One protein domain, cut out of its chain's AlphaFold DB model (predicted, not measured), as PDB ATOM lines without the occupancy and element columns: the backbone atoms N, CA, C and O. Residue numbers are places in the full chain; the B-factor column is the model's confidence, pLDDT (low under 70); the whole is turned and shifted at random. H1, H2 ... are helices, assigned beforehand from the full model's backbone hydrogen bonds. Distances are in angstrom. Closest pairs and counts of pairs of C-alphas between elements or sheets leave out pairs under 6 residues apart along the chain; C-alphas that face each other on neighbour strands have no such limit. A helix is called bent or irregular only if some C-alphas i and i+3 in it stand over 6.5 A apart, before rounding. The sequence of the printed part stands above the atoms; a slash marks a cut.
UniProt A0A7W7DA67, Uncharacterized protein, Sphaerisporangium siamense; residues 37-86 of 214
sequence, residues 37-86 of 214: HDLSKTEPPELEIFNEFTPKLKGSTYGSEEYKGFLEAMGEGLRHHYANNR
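This is residues 37 to 86 of the 214 residues of an uncharacterized protein of Sphaerisporangium siamense (UniProt A0A7W7DA67). A helical hairpin, in which H2 and arm H3a of the bent helix H3 lie side by side and run opposite ways, has its second arm H3b turned across the first residues of H2. The short H1 sits at that same end, beside H2 and H3b. The printed part has 50 residues with three named helices, H1, H2 and H3 along the chain, and no named strand; the class is all helix. It is compact, with a radius of gyration of the C-alphas of 10.7 A and spans of 26 by 18 by 17 A.

Find C-alpha 65 at (150.172, 160.879, 124.300), where H3, residues 65 to 84, begins. By its hydrogen bonds it was assigned as one helix, but it is bent: C-alphas 73 and 76 are 8.7 A apart. H3a is residues 65 to 73, 12.2 A long; H3b is residues 76 to 84, 12.3 A long, ending at (128.702, 147.135, 117.249). H2, residues 46 to 59, runs 19.8 A and is only just irregular, C-alphas 52 and 55 being 6.8 A apart. H1 is residues 39 to 42, beginning at (124.106, 155.365, 116.301).

H3a and H3b stand about perpendicular, at 77 degrees. Look at Leu 57 and Tyr 67, closest C-alphas 6.2 A apart: H2, with residues 53 to 57 alone, touches H3a at a shallow tilt of 4 degrees, opposite ways, a hairpin. H2 touches H3b with residues 46 to 50 alone, about perpendicular at 74 degrees; the closest C-alphas, Glu 46 and Gly 77, are 4.6 A apart. H1 and H2 touch only at the corner, C-alphas 41 and 47 being closest at 5.1 A. H1 and H3b only just touch, with 3 pairs of C-alphas within 8 A, the closest Ser 40 and His 81 at 6.6 A; H1 and H3a are apart. Every O i to N i+4 pair is within hydrogen-bond range in H3a and H3b, 8 of 10 in H2, and H1 is too short for one.

The C-alphas farthest apart, Glu 43 and Ser 64, are 28.0 A apart. The printed part has no cut, and both links, H1 to H2 and H2 to H3, are tight. The mean pLDDT of the printed part is 93.2, and no printed residue is under 70.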
ATOM      1  N   HIS A  37     125.644 154.382 111.242       93.94
ATOM      2  CA  HIS A  37     127.056 153.959 111.305       93.94
ATOM      3  C   HIS A  37     127.698 154.119 112.688       93.94
ATOM      4  O   HIS A  37     128.584 153.355 113.036       93.94
ATOM      5  N   ASP A  38     127.214 155.088 113.461       96.06
ATOM      6  CA  ASP A  38     127.672 155.441 114.804       96.06
ATOM      7  C   ASP A  38     126.504 155.617 115.797       96.06
ATOM      8  O   ASP A  38     126.661 156.249 116.841       96.06
ATOM      9  N   LEU A  39     125.305 155.104 115.488       96.06
ATOM     10  CA  LEU A  39     124.106 155.365 116.301       96.06
ATOM     11  C   LEU A  39     124.243 154.836 117.737       96.06
ATOM     12  O   LEU A  39     123.645 155.387 118.654       96.06
ATOM     13  N   SER A  40     125.076 153.818 117.960       96.38
ATOM     14  CA  SER A  40     125.372 153.325 119.307       96.38
ATOM     15  C   SER A  40     125.917 154.415 120.236       96.38
ATOM     16  O   SER A  40     125.626 154.373 121.427       96.38
ATOM     17  N   LYS A  41     126.605 155.440 119.701       96.62
ATOM     18  CA  LYS A  41     127.175 156.552 120.481       96.62
ATOM     19  C   LYS A  41     126.118 157.425 121.145       96.62
ATOM     20  O   LYS A  41     126.456 158.210 122.027       96.62
ATOM     21  N   THR A  42     124.862 157.350 120.701       96.44
ATOM     22  CA  THR A  42     123.768 158.163 121.248       96.44
ATOM     23  C   THR A  42     122.978 157.451 122.337       96.44
ATOM     24  O   THR A  42     122.022 158.023 122.849       96.44
ATOM     25  N   GLU A  43     123.368 156.231 122.702       95.75
ATOM     26  CA  GLU A  43     122.679 155.398 123.685       95.75
ATOM     27  C   GLU A  43     123.672 154.847 124.728       95.75
ATOM     28  O   GLU A  43     124.874 154.725 124.453       95.75
ATOM     29  N   PRO A  44     123.218 154.489 125.941       96.19
ATOM     30  CA  PRO A  44     124.054 153.767 126.893       96.19
ATOM     31  C   PRO A  44     124.511 152.406 126.325       96.19
ATOM     32  O   PRO A  44     123.732 151.733 125.645       96.19
ATOM     33  N   PRO A  45     125.738 151.945 126.633       95.56
ATOM     34  CA  PRO A  45     126.688 152.527 127.588       95.56
ATOM     35  C   PRO A  45     127.660 153.556 126.976       95.56
ATOM     36  O   PRO A  45     128.594 153.987 127.650       95.56
ATOM     37  N   GLU A  46     127.513 153.904 125.696       98.00
ATOM     38  CA  GLU A  46     128.469 154.766 124.993       98.00
ATOM     39  C   GLU A  46     128.220 156.252 125.255       98.00
ATOM     40  O   GLU A  46     129.179 157.009 125.417       98.00
ATOM     41  N   LEU A  47     126.951 156.665 125.314       97.00
ATOM     42  CA  LEU A  47     126.544 158.070 125.361       97.00
ATOM     43  C   LEU A  47     127.284 158.878 126.431       97.00
ATOM     44  O   LEU A  47     127.839 159.938 126.141       97.00
ATOM     45  N   GLU A  48     127.316 158.392 127.670       97.62
ATOM     46  CA  GLU A  48     127.947 159.089 128.788       97.62
ATOM     47  C   GLU A  48     129.455 159.263 128.571       97.62
ATOM     48  O   GLU A  48     130.008 160.334 128.833       97.62
ATOM     49  N   ILE A  49     130.110 158.239 128.024       97.38
ATOM     50  CA  ILE A  49     131.549 158.237 127.752       97.38
ATOM     51  C   ILE A  49     131.862 159.198 126.601       97.38
ATOM     52  O   ILE A  49     132.767 160.029 126.706       97.38
ATOM     53  N   PHE A  50     131.099 159.151 125.509       96.38
ATOM     54  CA  PHE A  50     131.303 160.071 124.390       96.38
ATOM     55  C   PHE A  50     130.980 161.522 124.766       96.38
ATOM     56  O   PHE A  50     131.690 162.417 124.300       96.38
ATOM     57  N   ASN A  51     130.003 161.772 125.642       97.06
ATOM     58  CA  ASN A  51     129.737 163.108 126.181       97.06
ATOM     59  C   ASN A  51     130.946 163.672 126.940       97.06
ATOM     60  O   ASN A  51     131.279 164.847 126.783       97.06
ATOM     61  N   GLU A  52     131.630 162.842 127.731       96.81
ATOM     62  CA  GLU A  52     132.817 163.266 128.472       96.81
ATOM     63  C   GLU A  52     134.038 163.479 127.563       96.81
ATOM     64  O   GLU A  52     134.754 164.478 127.697       96.81
ATOM     65  N   PHE A  53     134.313 162.538 126.657       95.69
ATOM     66  CA  PHE A  53     135.590 162.489 125.942       95.69
ATOM     67  C   PHE A  53     135.582 163.187 124.583       95.69
ATOM     68  O   PHE A  53     136.633 163.670 124.168       95.69
ATOM     69  N   THR A  54     134.440 163.332 123.902       92.38
ATOM     70  CA  THR A  54     134.396 164.012 122.590       92.38
ATOM     71  C   THR A  54     134.949 165.446 122.646       92.38
ATOM     72  O   THR A  54     135.776 165.789 121.795       92.38
ATOM     73  N   PRO A  55     134.602 166.290 123.644       92.44
ATOM     74  CA  PRO A  55     135.192 167.624 123.768       92.44
ATOM     75  C   PRO A  55     136.697 167.596 124.073       92.44
ATOM     76  O   PRO A  55     137.441 168.419 123.543       92.44
ATOM     77  N   LYS A  56     137.154 166.633 124.890       92.56
ATOM     78  CA  LYS A  56     138.574 166.461 125.245       92.56
ATOM     79  C   LYS A  56     139.405 166.054 124.027       92.56
ATOM     80  O   LYS A  56     140.431 166.665 123.745       92.56
ATOM     81  N   LEU A  57     138.910 165.087 123.252       88.62
ATOM     82  CA  LEU A  57     139.533 164.630 122.011       88.62
ATOM     83  C   LEU A  57     139.626 165.761 120.985       88.62
ATOM     84  O   LEU A  57     140.677 165.933 120.371       88.62
ATOM     85  N   LYS A  58     138.569 166.575 120.849       85.56
ATOM     86  CA  LYS A  58     138.568 167.751 119.965       85.56
ATOM     87  C   LYS A  58     139.668 168.759 120.324       85.56
ATOM     88  O   LYS A  58     140.222 169.382 119.424       85.56
ATOM     89  N   GLY A  59     139.961 168.929 121.614       85.06
ATOM     90  CA  GLY A  59     141.007 169.833 122.106       85.06
ATOM     91  C   GLY A  59     142.430 169.267 122.042       85.06
ATOM     92  O   GLY A  59     143.385 170.035 122.120       85.06
ATOM     93  N   SER A  60     142.580 167.951 121.894       84.44
ATOM     94  CA  SER A  60     143.884 167.281 121.853       84.44
ATOM     95  C   SER A  60     144.470 167.216 120.439       84.44
ATOM     96  O   SER A  60     143.748 167.208 119.442       84.44
ATOM     97  N   THR A  61     145.797 167.109 120.335       82.00
ATOM     98  CA  THR A  61     146.454 166.825 119.049       82.00
ATOM     99  C   THR A  61     146.316 165.343 118.705       82.00
ATOM    100  O   THR A  61     146.702 164.483 119.501       82.00
ATOM    101  N   TYR A  62     145.812 165.034 117.510       78.12
ATOM    102  CA  TYR A  62     145.641 163.655 117.051       78.12
ATOM    103  C   TYR A  62     146.957 162.861 117.120       78.12
ATOM    104  O   TYR A  62     147.998 163.307 116.636       78.12
ATOM    105  N   GLY A  63     146.916 161.680 117.742       74.75
ATOM    106  CA  GLY A  63     148.081 160.802 117.903       74.75
ATOM    107  C   GLY A  63     149.072 161.195 119.012       74.75
ATOM    108  O   GLY A  63     150.041 160.464 119.221       74.75
ATOM    109  N   SER A  64     148.843 162.295 119.737       84.31
ATOM    110  CA  SER A  64     149.626 162.666 120.928       84.31
ATOM    111  C   SER A  64     149.429 161.682 122.093       84.31
ATOM    112  O   SER A  64     148.469 160.912 122.111       84.31
ATOM    113  N   GLU A  65     150.316 161.715 123.094       89.69
ATOM    114  CA  GLU A  65     150.172 160.879 124.300       89.69
ATOM    115  C   GLU A  65     148.903 161.211 125.099       89.69
ATOM    116  O   GLU A  65     148.248 160.309 125.608       89.69
ATOM    117  N   GLU A  66     148.497 162.483 125.140       92.19
ATOM    118  CA  GLU A  66     147.227 162.898 125.747       92.19
ATOM    119  C   GLU A  66     146.028 162.284 125.009       92.19
ATOM    120  O   GLU A  66     145.161 161.675 125.632       92.19
ATOM    121  N   TYR A  67     146.012 162.375 123.674       87.44
ATOM    122  CA  TYR A  67     144.972 161.761 122.846       87.44
ATOM    123  C   TYR A  67     144.880 160.247 123.091       87.44
ATOM    124  O   TYR A  67     143.789 159.713 123.281       87.44
ATOM    125  N   LYS A  68     146.024 159.554 123.143       88.00
ATOM    126  CA  LYS A  68     146.076 158.114 123.446       88.00
ATOM    127  C   LYS A  68     145.555 157.807 124.851       88.00
ATOM    128  O   LYS A  68     144.780 156.867 125.000       88.00
ATOM    129  N   GLY A  69     145.921 158.616 125.846       93.94
ATOM    130  CA  GLY A  69     145.422 158.487 127.215       93.94
ATOM    131  C   GLY A  69     143.904 158.661 127.310       93.94
ATOM    132  O   GLY A  69     143.245 157.924 128.039       93.94
ATOM    133  N   PHE A  70     143.317 159.572 126.524       94.31
ATOM    134  CA  PHE A  70     141.860 159.689 126.423       94.31
ATOM    135  C   PHE A  70     141.216 158.449 125.803       94.31
ATOM    136  O   PHE A  70     140.218 157.975 126.337       94.31
ATOM    137  N   LEU A  71     141.785 157.889 124.730       92.12
ATOM    138  CA  LEU A  71     141.262 156.652 124.139       92.12
ATOM    139  C   LEU A  71     141.311 155.475 125.123       92.12
ATOM    140  O   LEU A  71     140.353 154.713 125.208       92.12
ATOM    141  N   GLU A  72     142.388 155.338 125.898       93.69
ATOM    142  CA  GLU A  72     142.480 154.313 126.943       93.69
ATOM    143  C   GLU A  72     141.411 154.518 128.026       93.69
ATOM    144  O   GLU A  72     140.710 153.575 128.401       93.69
ATOM    145  N   ALA A  73     141.217 155.763 128.469       95.62
ATOM    146  CA  ALA A  73     140.234 156.111 129.489       95.62
ATOM    147  C   ALA A  73     138.773 155.922 129.033       95.62
ATOM    148  O   ALA A  73     137.908 155.669 129.870       95.62
ATOM    149  N   MET A  74     138.488 155.992 127.727       96.38
ATOM    150  CA  MET A  74     137.155 155.685 127.192       96.38
ATOM    151  C   MET A  74     136.769 154.205 127.350       96.38
ATOM    152  O   MET A  74     135.577 153.896 127.350       96.38
ATOM    153  N   GLY A  75     137.744 153.297 127.483       94.50
ATOM    154  CA  GLY A  75     137.562 151.904 127.902       94.50
ATOM    155  C   GLY A  75     136.343 151.192 127.303       94.50
ATOM    156  O   GLY A  75     136.293 150.887 126.109       94.50
ATOM    157  N   GLU A  76     135.357 150.912 128.158       94.06
ATOM    158  CA  GLU A  76     134.134 150.176 127.815       94.06
ATOM    159  C   GLU A  76     133.333 150.818 126.674       94.06
ATOM    160  O   GLU A  76     132.784 150.094 125.846       94.06
ATOM    161  N   GLY A  77     133.316 152.150 126.577       95.31
ATOM    162  CA  GLY A  77     132.597 152.860 125.518       95.31
ATOM    163  C   GLY A  77     133.177 152.551 124.143       95.31
ATOM    164  O   GLY A  77     132.442 152.199 123.226       95.31
ATOM    165  N   LEU A  78     134.507 152.579 124.004       95.31
ATOM    166  CA  LEU A  78     135.155 152.183 122.749       95.31
ATOM    167  C   LEU A  78     135.027 150.684 122.484       95.31
ATOM    168  O   LEU A  78     134.837 150.281 121.341       95.31
ATOM    169  N   ARG A  79     135.095 149.845 123.524       96.38
ATOM    170  CA  ARG A  79     134.918 148.397 123.365       96.38
ATOM    171  C   ARG A  79     133.521 148.052 122.843       96.38
ATOM    172  O   ARG A  79     133.411 147.231 121.933       96.38
ATOM    173  N   HIS A  80     132.477 148.664 123.403       97.94
ATOM    174  CA  HIS A  80     131.101 148.505 122.933       97.94
ATOM    175  C   HIS A  80     130.943 149.070 121.514       97.94
ATOM    176  O   HIS A  80     130.402 148.382 120.647       97.94
ATOM    177  N   HIS A  81     131.523 150.243 121.244       97.62
ATOM    178  CA  HIS A  81     131.492 150.884 119.929       97.62
ATOM    179  C   HIS A  81     132.094 149.998 118.835       97.62
ATOM    180  O   HIS A  81     131.449 149.715 117.826       97.62
ATOM    181  N   TYR A  82     133.303 149.476 119.050       97.25
ATOM    182  CA  TYR A  82     133.961 148.584 118.091       97.25
ATOM    183  C   TYR A  82     133.215 147.262 117.918       97.25
ATOM    184  O   TYR A  82     133.168 146.730 116.814       97.25
ATOM    185  N   ALA A  83     132.589 146.733 118.971       96.94
ATOM    186  CA  ALA A  83     131.804 145.504 118.869       96.94
ATOM    187  C   ALA A  83     130.529 145.675 118.025       96.94
ATOM    188  O   ALA A  83     130.097 144.710 117.397       96.94
ATOM    189  N   ASN A  84     129.950 146.877 117.971       96.31
ATOM    190  CA  ASN A  84     128.702 147.135 117.249       96.31
ATOM    191  C   ASN A  84     128.906 147.758 115.860       96.31
ATOM    192  O   ASN A  84     128.053 147.579 114.992       96.31
ATOM    193  N   ASN A  85     130.041 148.419 115.610       97.50
ATOM    194  CA  ASN A  85     130.258 149.185 114.382       97.50
ATOM    195  C   ASN A  85     131.407 148.611 113.547       97.50
ATOM    196  O   ASN A  85     132.593 148.775 113.834       97.50
ATOM    197  N   ARG A  86     131.021 147.917 112.471       97.50
ATOM    198  CA  ARG A  86     131.906 147.103 111.623       97.50
ATOM    199  C   ARG A  86     132.895 147.887 110.770       97.50
ATOM    200  O   ARG A  86     133.827 147.289 110.242       97.50
TER     201      ARG A  86